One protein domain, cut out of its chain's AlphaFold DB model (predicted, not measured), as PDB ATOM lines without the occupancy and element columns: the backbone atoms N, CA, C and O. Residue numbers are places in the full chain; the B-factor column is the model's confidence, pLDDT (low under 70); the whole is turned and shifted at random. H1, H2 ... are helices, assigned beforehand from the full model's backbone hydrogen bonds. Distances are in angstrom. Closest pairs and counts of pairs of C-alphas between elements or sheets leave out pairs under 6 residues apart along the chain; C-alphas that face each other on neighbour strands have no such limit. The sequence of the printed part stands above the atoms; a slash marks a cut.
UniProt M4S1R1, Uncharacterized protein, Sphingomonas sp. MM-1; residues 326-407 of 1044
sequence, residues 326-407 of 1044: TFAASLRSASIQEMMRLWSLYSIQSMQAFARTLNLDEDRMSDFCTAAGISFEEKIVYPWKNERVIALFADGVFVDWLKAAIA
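Overview. This is residues 326 to 407 of the 1044 residues of an uncharacterized protein of Sphingomonas sp. MM-1 (UniProt M4S1R1). Six short helices stand round the middle of a rounded ball: H3 and H4 fold into a hairpin, H5 and H6 make a corner across from it, H1 sits at H6's end and H2 near H5. A long loop, residues 372 to 386, runs from H4 to H5. The printed part has 82 residues, all helix in class, with no named strand; it is compact, radius of gyration of the C-alphas 11.4 A, spans 27 by 26 by 20 A.

Along the chain. H1, residues 326 to 330, begins at C-alpha 326 (44.566, -48.854, -45.273). H2 is 336 to 343, H3 351 to 357, H4 362 to 371 (14.2 A), H5 387 to 394. H6, 396 to 407, is 16.1 A long and ends at C-alpha 407 (39.516, -38.151, -47.790).

Arrangement. H1 only just touches H6, with 3 pairs of C-alphas within 8 A, at residues 406 to 407 alone; closest are the C-alphas of Ala 329 and Ile 406, 5.5 A. H2 and H5 are close but not clearly touching (Ile 336 and Phe 393, closest C-alphas, 6.9 A). H3 and H4 touch as a hairpin, a shallow tilt of 30 degrees, opposite ways; the closest C-alphas, Ala 355 and Glu 362, are 6.0 A apart. Every O i to N i+4 pair is within hydrogen-bond range in H1, H3, H4, H5 and H6; in H2, 2 of 4.

Size, cuts and confidence. The C-alphas farthest apart, Thr 326 and Gly 373, are 29.6 A apart. The printed part has no cut, H4 to H5 is the long link, and no printed residue is under 70 in pLDDT.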
ATOM      1  N   THR A 326      45.955 -48.635 -44.826       93.56
ATOM      2  CA  THR A 326      44.566 -48.854 -45.273       93.56
ATOM      3  C   THR A 326      43.515 -48.403 -44.263       93.56
ATOM      4  O   THR A 326      42.384 -48.112 -44.658       93.56
ATOM      5  N   PHE A 327      43.849 -48.327 -42.969       93.06
ATOM      6  CA  PHE A 327      42.853 -48.110 -41.919       93.06
ATOM      7  C   PHE A 327      42.167 -46.749 -42.036       93.06
ATOM      8  O   PHE A 327      40.944 -46.716 -42.181       93.06
ATOM      9  N   ALA A 328      42.927 -45.649 -42.067       93.06
ATOM     10  CA  ALA A 328      42.362 -44.302 -42.154       93.06
ATOM     11  C   ALA A 328      41.484 -44.122 -43.406       93.06
ATOM     12  O   ALA A 328      40.350 -43.654 -43.313       93.06
ATOM     13  N   ALA A 329      41.958 -44.590 -44.566       94.12
ATOM     14  CA  ALA A 329      41.218 -44.539 -45.827       94.12
ATOM     15  C   ALA A 329      39.873 -45.294 -45.779       94.12
ATOM     16  O   ALA A 329      38.923 -44.910 -46.471       94.12
ATOM     17  N   SER A 330      39.759 -46.328 -44.941       94.56
ATOM     18  CA  SER A 330      38.542 -47.136 -44.789       94.56
ATOM     19  C   SER A 330      37.481 -46.552 -43.852       94.56
ATOM     20  O   SER A 330      36.392 -47.114 -43.738       94.56
ATOM     21  N   LEU A 331      37.777 -45.458 -43.144       93.88
ATOM     22  CA  LEU A 331      36.864 -44.885 -42.155       93.88
ATOM     23  C   LEU A 331      35.659 -44.222 -42.828       93.88
ATOM     24  O   LEU A 331      35.799 -43.258 -43.585       93.88
ATOM     25  N   ARG A 332      34.452 -44.700 -42.521       91.69
ATOM     26  CA  ARG A 332      33.207 -44.177 -43.117       91.69
ATOM     27  C   ARG A 332      32.791 -42.829 -42.524       91.69
ATOM     28  O   ARG A 332      32.138 -42.033 -43.193       91.69
ATOM     29  N   SER A 333      33.180 -42.563 -41.277       91.81
ATOM     30  CA  SER A 333      32.937 -41.298 -40.582       91.81
ATOM     31  C   SER A 333      34.074 -40.965 -39.612       91.81
ATOM     32  O   SER A 333      34.784 -41.850 -39.141       91.81
ATOM     33  N   ALA A 334      34.224 -39.680 -39.291       93.31
ATOM     34  CA  ALA A 334      35.096 -39.202 -38.221       93.31
ATOM     35  C   ALA A 334      34.312 -39.204 -36.897       93.31
ATOM     36  O   ALA A 334      33.799 -38.174 -36.468       93.31
ATOM     37  N   SER A 335      34.130 -40.387 -36.304       93.56
ATOM     38  CA  SER A 335      33.335 -40.573 -35.085       93.56
ATOM     39  C   SER A 335      33.971 -41.587 -34.139       93.56
ATOM     40  O   SER A 335      34.675 -42.497 -34.574       93.56
ATOM     41  N   ILE A 336      33.654 -41.475 -32.845       92.75
ATOM     42  CA  ILE A 336      34.049 -42.459 -31.822       92.75
ATOM     43  C   ILE A 336      33.562 -43.860 -32.190       92.75
ATOM     44  O   ILE A 336      34.300 -44.827 -32.028       92.75
ATOM     45  N   GLN A 337      32.339 -43.967 -32.716       91.38
ATOM     46  CA  GLN A 337      31.767 -45.249 -33.121       91.38
ATOM     47  C   GLN A 337      32.618 -45.927 -34.200       91.38
ATOM     48  O   GLN A 337      32.870 -47.124 -34.104       91.38
ATOM     49  N   GLU A 338      33.106 -45.177 -35.189       90.94
ATOM     50  CA  GLU A 338      33.990 -45.736 -36.214       90.94
ATOM     51  C   GLU A 338      35.390 -46.044 -35.645       90.94
ATOM     52  O   GLU A 338      35.982 -47.067 -35.997       90.94
ATOM     53  N   MET A 339      35.895 -45.233 -34.701       92.31
ATOM     54  CA  MET A 339      37.175 -45.480 -34.013       92.31
ATOM     55  C   MET A 339      37.158 -46.734 -33.132       92.31
ATOM     56  O   MET A 339      38.221 -47.281 -32.836       92.31
ATOM     57  N   MET A 340      35.983 -47.259 -32.768       90.12
ATOM     58  CA  MET A 340      35.896 -48.537 -32.054       90.12
ATOM     59  C   MET A 340      36.534 -49.690 -32.830       90.12
ATOM     60  O   MET A 340      37.010 -50.622 -32.193       90.12
ATOM     61  N   ARG A 341      36.642 -49.609 -34.166       88.62
ATOM     62  CA  ARG A 341      37.383 -50.588 -34.985       88.62
ATOM     63  C   ARG A 341      38.875 -50.671 -34.623       88.62
ATOM     64  O   ARG A 341      39.496 -51.703 -34.857       88.62
ATOM     65  N   LEU A 342      39.439 -49.601 -34.057       87.62
ATOM     66  CA  LEU A 342      40.798 -49.544 -33.510       87.62
ATOM     67  C   LEU A 342      40.799 -49.824 -32.004       87.62
ATOM     68  O   LEU A 342      41.547 -50.664 -31.511       87.62
ATOM     69  N   TRP A 343      39.945 -49.125 -31.265       87.19
ATOM     70  CA  TRP A 343      39.966 -49.129 -29.806       87.19
ATOM     71  C   TRP A 343      39.437 -50.415 -29.158       87.19
ATOM     72  O   TRP A 343      39.761 -50.695 -28.005       87.19
ATOM     73  N   SER A 344      38.692 -51.249 -29.891       82.38
ATOM     74  CA  SER A 344      38.365 -52.608 -29.442       82.38
ATOM     75  C   SER A 344      39.593 -53.523 -29.375       82.38
ATOM     76  O   SER A 344      39.570 -54.507 -28.644       82.38
ATOM     77  N   LEU A 345      40.639 -53.222 -30.157       74.94
ATOM     78  CA  LEU A 345      41.919 -53.937 -30.150       74.94
ATOM     79  C   LEU A 345      42.897 -53.302 -29.154       74.94
ATOM     80  O   LEU A 345      43.550 -54.013 -28.398       74.94
ATOM     81  N   TYR A 346      42.951 -51.969 -29.123       81.31
ATOM     82  CA  TYR A 346      43.862 -51.200 -28.275       81.31
ATOM     83  C   TYR A 346      43.061 -50.369 -27.274       81.31
ATOM     84  O   TYR A 346      42.710 -49.214 -27.519       81.31
ATOM     85  N   SER A 347      42.744 -50.992 -26.138       83.94
ATOM     86  CA  SER A 347      41.931 -50.364 -25.091       83.94
ATOM     87  C   SER A 347      42.673 -49.301 -24.276       83.94
ATOM     88  O   SER A 347      42.039 -48.564 -23.526       83.94
ATOM     89  N   ILE A 348      43.994 -49.196 -24.439       85.12
ATOM     90  CA  ILE A 348      44.850 -48.166 -23.851       85.12
ATOM     91  C   ILE A 348      45.672 -47.556 -24.985       85.12
ATOM     92  O   ILE A 348      46.371 -48.287 -25.683       85.12
ATOM     93  N   GLN A 349      45.579 -46.241 -25.190       89.06
ATOM     94  CA  GLN A 349      46.261 -45.568 -26.299       89.06
ATOM     95  C   GLN A 349      46.508 -44.081 -25.999       89.06
ATOM     96  O   GLN A 349      45.661 -43.431 -25.385       89.06
ATOM     97  N   SER A 350      47.642 -43.535 -26.450       92.12
ATOM     98  CA  SER A 350      47.909 -42.088 -26.445       92.12
ATOM     99  C   SER A 350      47.423 -41.399 -27.722       92.12
ATOM    100  O   SER A 350      47.261 -42.038 -28.765       92.12
ATOM    101  N   MET A 351      47.206 -40.083 -27.677       93.25
ATOM    102  CA  MET A 351      46.809 -39.338 -28.882       93.25
ATOM    103  C   MET A 351      47.936 -39.269 -29.922       93.25
ATOM    104  O   MET A 351      47.652 -39.221 -31.118       93.25
ATOM    105  N   GLN A 352      49.196 -39.381 -29.497       92.50
ATOM    106  CA  GLN A 352      50.335 -39.580 -30.392       92.50
ATOM    107  C   GLN A 352      50.257 -40.913 -31.143       92.50
ATOM    108  O   GLN A 352      50.350 -40.946 -32.372       92.50
ATOM    109  N   ALA A 353      50.033 -42.022 -30.432       88.25
ATOM    110  CA  ALA A 353      49.877 -43.330 -31.067       88.25
ATOM    111  C   ALA A 353      48.642 -43.367 -31.987       88.25
ATOM    112  O   ALA A 353      48.678 -43.978 -33.059       88.25
ATOM    113  N   PHE A 354      47.571 -42.657 -31.616       92.25
ATOM    114  CA  PHE A 354      46.389 -42.457 -32.455       92.25
ATOM    115  C   PHE A 354      46.716 -41.688 -33.748       92.25
ATOM    116  O   PHE A 354      46.365 -42.155 -34.834       92.25
ATOM    117  N   ALA A 355      47.448 -40.570 -33.657       91.88
ATOM    118  CA  ALA A 355      47.884 -39.781 -34.812       91.88
ATOM    119  C   ALA A 355      48.718 -40.617 -35.790       91.88
ATOM    120  O   ALA A 355      48.415 -40.664 -36.982       91.88
ATOM    121  N   ARG A 356      49.703 -41.360 -35.272       89.75
ATOM    122  CA  ARG A 356      50.551 -42.270 -36.061       89.75
ATOM    123  C   ARG A 356      49.757 -43.386 -36.724       89.75
ATOM    124  O   ARG A 356      50.007 -43.726 -37.879       89.75
ATOM    125  N   THR A 357      48.780 -43.945 -36.013       88.25
ATOM    126  CA  THR A 357      47.912 -45.013 -36.530       88.25
ATOM    127  C   THR A 357      47.060 -44.532 -37.705       88.25
ATOM    128  O   THR A 357      46.848 -45.282 -38.656       88.25
ATOM    129  N   LEU A 358      46.587 -43.283 -37.650       90.50
ATOM    130  CA  LEU A 358      45.789 -42.657 -38.704       90.50
ATOM    131  C   LEU A 358      46.617 -41.892 -39.745       90.50
ATOM    132  O   LEU A 358      46.029 -41.283 -40.640       90.50
ATOM    133  N   ASN A 359      47.950 -41.927 -39.646       89.81
ATOM    134  CA  ASN A 359      48.875 -41.182 -40.500       89.81
ATOM    135  C   ASN A 359      48.507 -39.685 -40.593       89.81
ATOM    136  O   ASN A 359      48.379 -39.115 -41.678       89.81
ATOM    137  N   LEU A 360      48.244 -39.082 -39.431       92.06
ATOM    138  CA  LEU A 360      47.903 -37.669 -39.280       92.06
ATOM    139  C   LEU A 360      49.155 -36.833 -38.998       92.06
ATOM    140  O   LEU A 360      50.161 -37.340 -38.510       92.06
ATOM    141  N   ASP A 361      49.052 -35.536 -39.266       93.50
ATOM    142  CA  ASP A 361      50.042 -34.537 -38.859       93.50
ATOM    143  C   ASP A 361      50.117 -34.480 -37.317       93.50
ATOM    144  O   ASP A 361      49.136 -34.112 -36.660       93.50
ATOM    145  N   GLU A 362      51.250 -34.919 -36.748       93.31
ATOM    146  CA  GLU A 362      51.454 -35.010 -35.292       93.31
ATOM    147  C   GLU A 362      51.434 -33.627 -34.624       93.31
ATOM    148  O   GLU A 362      50.825 -33.489 -33.562       93.31
ATOM    149  N   ASP A 363      52.011 -32.601 -35.258       94.12
ATOM    150  CA  ASP A 363      52.052 -31.238 -34.714       94.12
ATOM    151  C   ASP A 363      50.633 -30.674 -34.609       94.12
ATOM    152  O   ASP A 363      50.195 -30.208 -33.555       94.12
ATOM    153  N   ARG A 364      49.852 -30.821 -35.682       94.19
ATOM    154  CA  ARG A 364      48.466 -30.351 -35.703       94.19
ATOM    155  C   ARG A 364      47.556 -31.141 -34.765       94.19
ATOM    156  O   ARG A 364      46.639 -30.566 -34.179       94.19
ATOM    157  N   MET A 365      47.776 -32.448 -34.608       94.62
ATOM    158  CA  MET A 365      47.051 -33.239 -33.609       94.62
ATOM    159  C   MET A 365      47.393 -32.779 -32.187       94.62
ATOM    160  O   MET A 365      46.497 -32.685 -31.345       94.62
ATOM    161  N   SER A 366      48.663 -32.472 -31.920       94.50
ATOM    162  CA  SER A 366      49.131 -31.969 -30.627       94.50
ATOM    163  C   SER A 366      48.468 -30.637 -30.254       94.50
ATOM    164  O   SER A 366      48.025 -30.470 -29.113       94.50
ATOM    165  N   ASP A 367      48.275 -29.733 -31.221       94.06
ATOM    166  CA  ASP A 367      47.536 -28.478 -31.017       94.06
ATOM    167  C   ASP A 367      46.090 -28.729 -30.554       94.06
ATOM    168  O   ASP A 367      45.623 -28.134 -29.578       94.06
ATOM    169  N   PHE A 368      45.382 -29.658 -31.208       95.50
ATOM    170  CA  PHE A 368      44.025 -30.048 -30.811       95.50
ATOM    171  C   PHE A 368      43.987 -30.721 -29.432       95.50
ATOM    172  O   PHE A 368      43.088 -30.445 -28.635       95.50
ATOM    173  N   CYS A 369      44.967 -31.576 -29.122       93.75
ATOM    174  CA  CYS A 369      45.082 -32.219 -27.811       93.75
ATOM    175  C   CYS A 369      45.293 -31.183 -26.705       93.75
ATOM    176  O   CYS A 369      44.590 -31.208 -25.694       93.75
ATOM    177  N   THR A 370      46.188 -30.222 -26.939       92.44
ATOM    178  CA  THR A 370      46.466 -29.116 -26.020       92.44
ATOM    179  C   THR A 370      45.210 -28.284 -25.770       92.44
ATOM    180  O   THR A 370      44.876 -28.006 -24.618       92.44
ATOM    181  N   ALA A 371      44.455 -27.954 -26.824       91.12
ATOM    182  CA  ALA A 371      43.188 -27.233 -26.703       91.12
ATOM    183  C   ALA A 371      42.118 -28.018 -25.916       91.12
ATOM    184  O   ALA A 371      41.317 -27.417 -25.199       91.12
ATOM    185  N   ALA A 372      42.127 -29.352 -26.004       90.31
ATOM    186  CA  ALA A 372      41.223 -30.245 -25.277       90.31
ATOM    187  C   ALA A 372      41.717 -30.633 -23.863       90.31
ATOM    188  O   ALA A 372      41.048 -31.399 -23.165       90.31
ATOM    189  N   GLY A 373      42.879 -30.131 -23.423       92.62
ATOM    190  CA  GLY A 373      43.472 -30.471 -22.124       92.62
ATOM    191  C   GLY A 373      43.987 -31.914 -22.032       92.62
ATOM    192  O   GLY A 373      43.951 -32.523 -20.958       92.62
ATOM    193  N   ILE A 374      44.419 -32.485 -23.155       93.56
ATOM    194  CA  ILE A 374      44.981 -33.834 -23.268       93.56
ATOM    195  C   ILE A 374      46.485 -33.712 -23.516       93.56
ATOM    196  O   ILE A 374      46.897 -33.030 -24.452       93.56
ATOM    197  N   SER A 375      47.308 -34.380 -22.704       93.75
ATOM    198  CA  SER A 375      48.739 -34.500 -23.012       93.75
ATOM    199  C   SER A 375      48.940 -35.512 -24.148       93.75
ATOM    200  O   SER A 375      48.293 -36.562 -24.169       93.75
ATOM    201  N   PHE A 376      49.802 -35.199 -25.117       91.56
ATOM    202  CA  PHE A 376      49.894 -35.940 -26.380       91.56
ATOM    203  C   PHE A 376      50.386 -37.386 -26.187       91.56
ATOM    204  O   PHE A 376      49.888 -38.314 -26.833       91.56
ATOM    205  N   GLU A 377      51.286 -37.591 -25.228       91.88
ATOM    206  CA  GLU A 377      51.883 -38.877 -24.861       91.88
ATOM    207  C   GLU A 377      51.120 -39.605 -23.738       91.88
ATOM    208  O   GLU A 377      51.469 -40.730 -23.373       91.88
ATOM    209  N   GLU A 378      50.067 -38.999 -23.177       89.50
ATOM    210  CA  GLU A 378      49.279 -39.587 -22.088       89.50
ATOM    211  C   GLU A 378      48.645 -40.919 -22.519       89.50
ATOM    212  O   GLU A 378      47.855 -40.960 -23.462       89.50
ATOM    213  N   LYS A 379      48.943 -42.027 -21.821       89.81
ATOM    214  CA  LYS A 379      48.294 -43.329 -22.065       89.81
ATOM    215  C   LYS A 379      46.874 -43.315 -21.487       89.81
ATOM    216  O   LYS A 379      46.687 -43.448 -20.278       89.81
ATOM    217  N   ILE A 380      45.867 -43.177 -22.351       88.12
ATOM    218  CA  ILE A 380      44.458 -43.093 -21.951       88.12
ATOM    219  C   ILE A 380      43.828 -44.486 -21.974       88.12
ATOM    220  O   ILE A 380      43.762 -45.129 -23.020       88.12
ATOM    221  N   VAL A 381      43.316 -44.933 -20.824       87.88
ATOM    222  CA  VAL A 381      42.514 -46.161 -20.713       87.88
ATOM    223  C   VAL A 381      41.087 -45.879 -21.184       87.88
ATOM    224  O   VAL A 381      40.439 -44.947 -20.715       87.88
ATOM    225  N   TYR A 382      40.595 -46.706 -22.103       89.88
ATOM    226  CA  TYR A 382      39.305 -46.594 -22.779       89.88
ATOM    227  C   TYR A 382      39.056 -45.204 -23.395       89.88
ATOM    228  O   TYR A 382      38.162 -44.491 -22.929       89.88
ATOM    229  N   PRO A 383      39.785 -44.808 -24.462       92.56
ATOM    230  CA  PRO A 383      39.641 -43.484 -25.080       92.56
ATOM    231  C   PRO A 383      38.192 -43.082 -25.396       92.56
ATOM    232  O   PRO A 383      37.806 -41.938 -25.179       92.56
ATOM    233  N   TRP A 384      37.344 -44.035 -25.794       93.19
ATOM    234  CA  TRP A 384      35.920 -43.823 -26.089       93.19
ATOM    235  C   TRP A 384      35.043 -43.464 -24.878       93.19
ATOM    236  O   TRP A 384      33.892 -43.072 -25.060       93.19
ATOM    237  N   LYS A 385      35.547 -43.622 -23.649       92.94
ATOM    238  CA  LYS A 385      34.879 -43.210 -22.403       92.94
ATOM    239  C   LYS A 385      35.489 -41.948 -21.793       92.94
ATOM    240  O   LYS A 385      34.960 -41.449 -20.804       92.94
ATOM    241  N   ASN A 386      36.604 -41.455 -22.328       94.19
ATOM    242  CA  ASN A 386      37.281 -40.298 -21.765       94.19
ATOM    243  C   ASN A 386      36.564 -39.006 -22.181       94.19
ATOM    244  O   ASN A 386      36.458 -38.719 -23.370       94.19
ATOM    245  N   GLU A 387      36.107 -38.206 -21.215       94.69
ATOM    246  CA  GLU A 387      35.329 -36.985 -21.483       94.69
ATOM    247  C   GLU A 387      36.068 -35.981 -22.378       94.69
ATOM    248  O   GLU A 387      35.442 -35.358 -23.234       94.69
ATOM    249  N   ARG A 388      37.397 -35.866 -22.248       95.38
ATOM    250  CA  ARG A 388      38.208 -34.960 -23.078       95.38
ATOM    251  C   ARG A 388      38.279 -35.437 -24.526       95.38
ATOM    252  O   ARG A 388      38.136 -34.641 -25.446       95.38
ATOM    253  N   VAL A 389      38.442 -36.746 -24.733       94.69
ATOM    254  CA  VAL A 389      38.413 -37.350 -26.077       94.69
ATOM    255  C   VAL A 389      37.013 -37.217 -26.682       94.69
ATOM    256  O   VAL A 389      36.880 -36.882 -27.854       94.69
ATOM    257  N   ILE A 390      35.957 -37.405 -25.888       94.75
ATOM    258  CA  ILE A 390      34.574 -37.200 -26.339       94.75
ATOM    259  C   ILE A 390      34.343 -35.752 -26.779       94.75
ATOM    260  O   ILE A 390      33.778 -35.528 -27.848       94.75
ATOM    261  N   ALA A 391      34.819 -34.781 -25.997       93.75
ATOM    262  CA  ALA A 391      34.745 -33.368 -26.350       93.75
ATOM    263  C   ALA A 391      35.517 -33.054 -27.642       93.75
ATOM    264  O   ALA A 391      35.004 -32.327 -28.489       93.75
ATOM    265  N   LEU A 392      36.692 -33.662 -27.840       94.31
ATOM    266  CA  LEU A 392      37.476 -33.512 -29.067       94.31
ATOM    267  C   LEU A 392      36.697 -33.986 -30.307       94.31
ATOM    268  O   LEU A 392      36.639 -33.280 -31.308       94.31
ATOM    269  N   PHE A 393      36.013 -35.133 -30.231       95.12
ATOM    270  CA  PHE A 393      35.152 -35.628 -31.319       95.12
ATOM    271  C   PHE A 393      33.815 -34.871 -31.464       95.12
ATOM    272  O   PHE A 393      33.085 -35.117 -32.425       95.12
ATOM    273  N   ALA A 394      33.489 -33.964 -30.540       93.38
ATOM    274  CA  ALA A 394      32.362 -33.039 -30.657       93.38
ATOM    275  C   ALA A 394      32.764 -31.682 -31.270       93.38
ATOM    276  O   ALA A 394      31.885 -30.909 -31.659       93.38
ATOM    277  N   ASP A 395      34.066 -31.392 -31.389       94.38
ATOM    278  CA  ASP A 395      34.573 -30.189 -32.048       94.38
ATOM    279  C   ASP A 395      34.491 -30.329 -33.577       94.38
ATOM    280  O   ASP A 395      35.181 -31.139 -34.201       94.38
ATOM    281  N   GLY A 396      33.655 -29.495 -34.202       93.38
ATOM    282  CA  GLY A 396      33.470 -29.475 -35.651       93.38
ATOM    283  C   GLY A 396      34.753 -29.179 -36.431       93.38
ATOM    284  O   GLY A 396      34.946 -29.745 -37.505       93.38
ATOM    285  N   VAL A 397      35.662 -28.357 -35.890       95.69
ATOM    286  CA  VAL A 397      36.924 -28.008 -36.564       95.69
ATOM    287  C   VAL A 397      37.857 -29.216 -36.613       95.69
ATOM    288  O   VAL A 397      38.421 -29.518 -37.668       95.69
ATOM    289  N   PHE A 398      37.983 -29.935 -35.495       95.00
ATOM    290  CA  PHE A 398      38.735 -31.187 -35.428       95.00
ATOM    291  C   PHE A 398      38.140 -32.245 -36.361       95.00
ATOM    292  O   PHE A 398      38.854 -32.847 -37.167       95.00
ATOM    293  N   VAL A 399      36.821 -32.441 -36.296       95.50
ATOM    294  CA  VAL A 399      36.111 -33.440 -37.101       95.50
ATOM    295  C   VAL A 399      36.265 -33.167 -38.598       95.50
ATOM    296  O   VAL A 399      36.504 -34.102 -39.365       95.50
ATOM    297  N   ASP A 400      36.157 -31.916 -39.039       96.06
ATOM    298  CA  ASP A 400      36.295 -31.573 -40.455       96.06
ATOM    299  C   ASP A 400      37.746 -31.670 -40.943       96.06
ATOM    300  O   ASP A 400      37.983 -32.140 -42.059       96.06
ATOM    301  N   TRP A 401      38.727 -31.336 -40.096       96.31
ATOM    302  CA  TRP A 401      40.138 -31.604 -40.385       96.31
ATOM    303  C   TRP A 401      40.411 -33.104 -40.545       96.31
ATOM    304  O   TRP A 401      41.008 -33.522 -41.541       96.31
ATOM    305  N   LEU A 402      39.916 -33.923 -39.615       95.12
ATOM    306  CA  LEU A 402      40.075 -35.373 -39.654       95.12
ATOM    307  C   LEU A 402      39.414 -35.976 -40.903       95.12
ATOM    308  O   LEU A 402      40.021 -36.801 -41.587       95.12
ATOM    309  N   LYS A 403      38.203 -35.528 -41.266       95.69
ATOM    310  CA  LYS A 403      37.538 -35.932 -42.519       95.69
ATOM    311  C   LYS A 403      38.368 -35.582 -43.751       95.69
ATOM    312  O   LYS A 403      38.456 -36.405 -44.661       95.69
ATOM    313  N   ALA A 404      38.954 -34.385 -43.799       95.44
ATOM    314  CA  ALA A 404      39.782 -33.958 -44.923       95.44
ATOM    315  C   ALA A 404      41.037 -34.835 -45.062       95.44
ATOM    316  O   ALA A 404      41.336 -35.298 -46.164       95.44
ATOM    317  N   ALA A 405      41.709 -35.140 -43.946       94.62
ATOM    318  CA  ALA A 405      42.858 -36.046 -43.924       94.62
ATOM    319  C   ALA A 405      42.484 -37.464 -44.395       94.62
ATOM    320  O   ALA A 405      43.169 -38.042 -45.241       94.62
ATOM    321  N   ILE A 406      41.354 -38.004 -43.923       94.81
ATOM    322  CA  ILE A 406      40.820 -39.304 -44.358       94.81
ATOM    323  C   ILE A 406      40.521 -39.307 -45.863       94.81
ATOM    324  O   ILE A 406      40.883 -40.252 -46.567       94.81
ATOM    325  N   ALA A 407      39.867 -38.259 -46.376       95.25
ATOM    326  CA  ALA A 407      39.516 -38.151 -47.790       95.25
ATOM    327  C   ALA A 407      40.761 -38.092 -48.689       95.25
ATOM    328  O   ALA A 407      40.795 -38.754 -49.727       95.25
TER     329      ALA A 407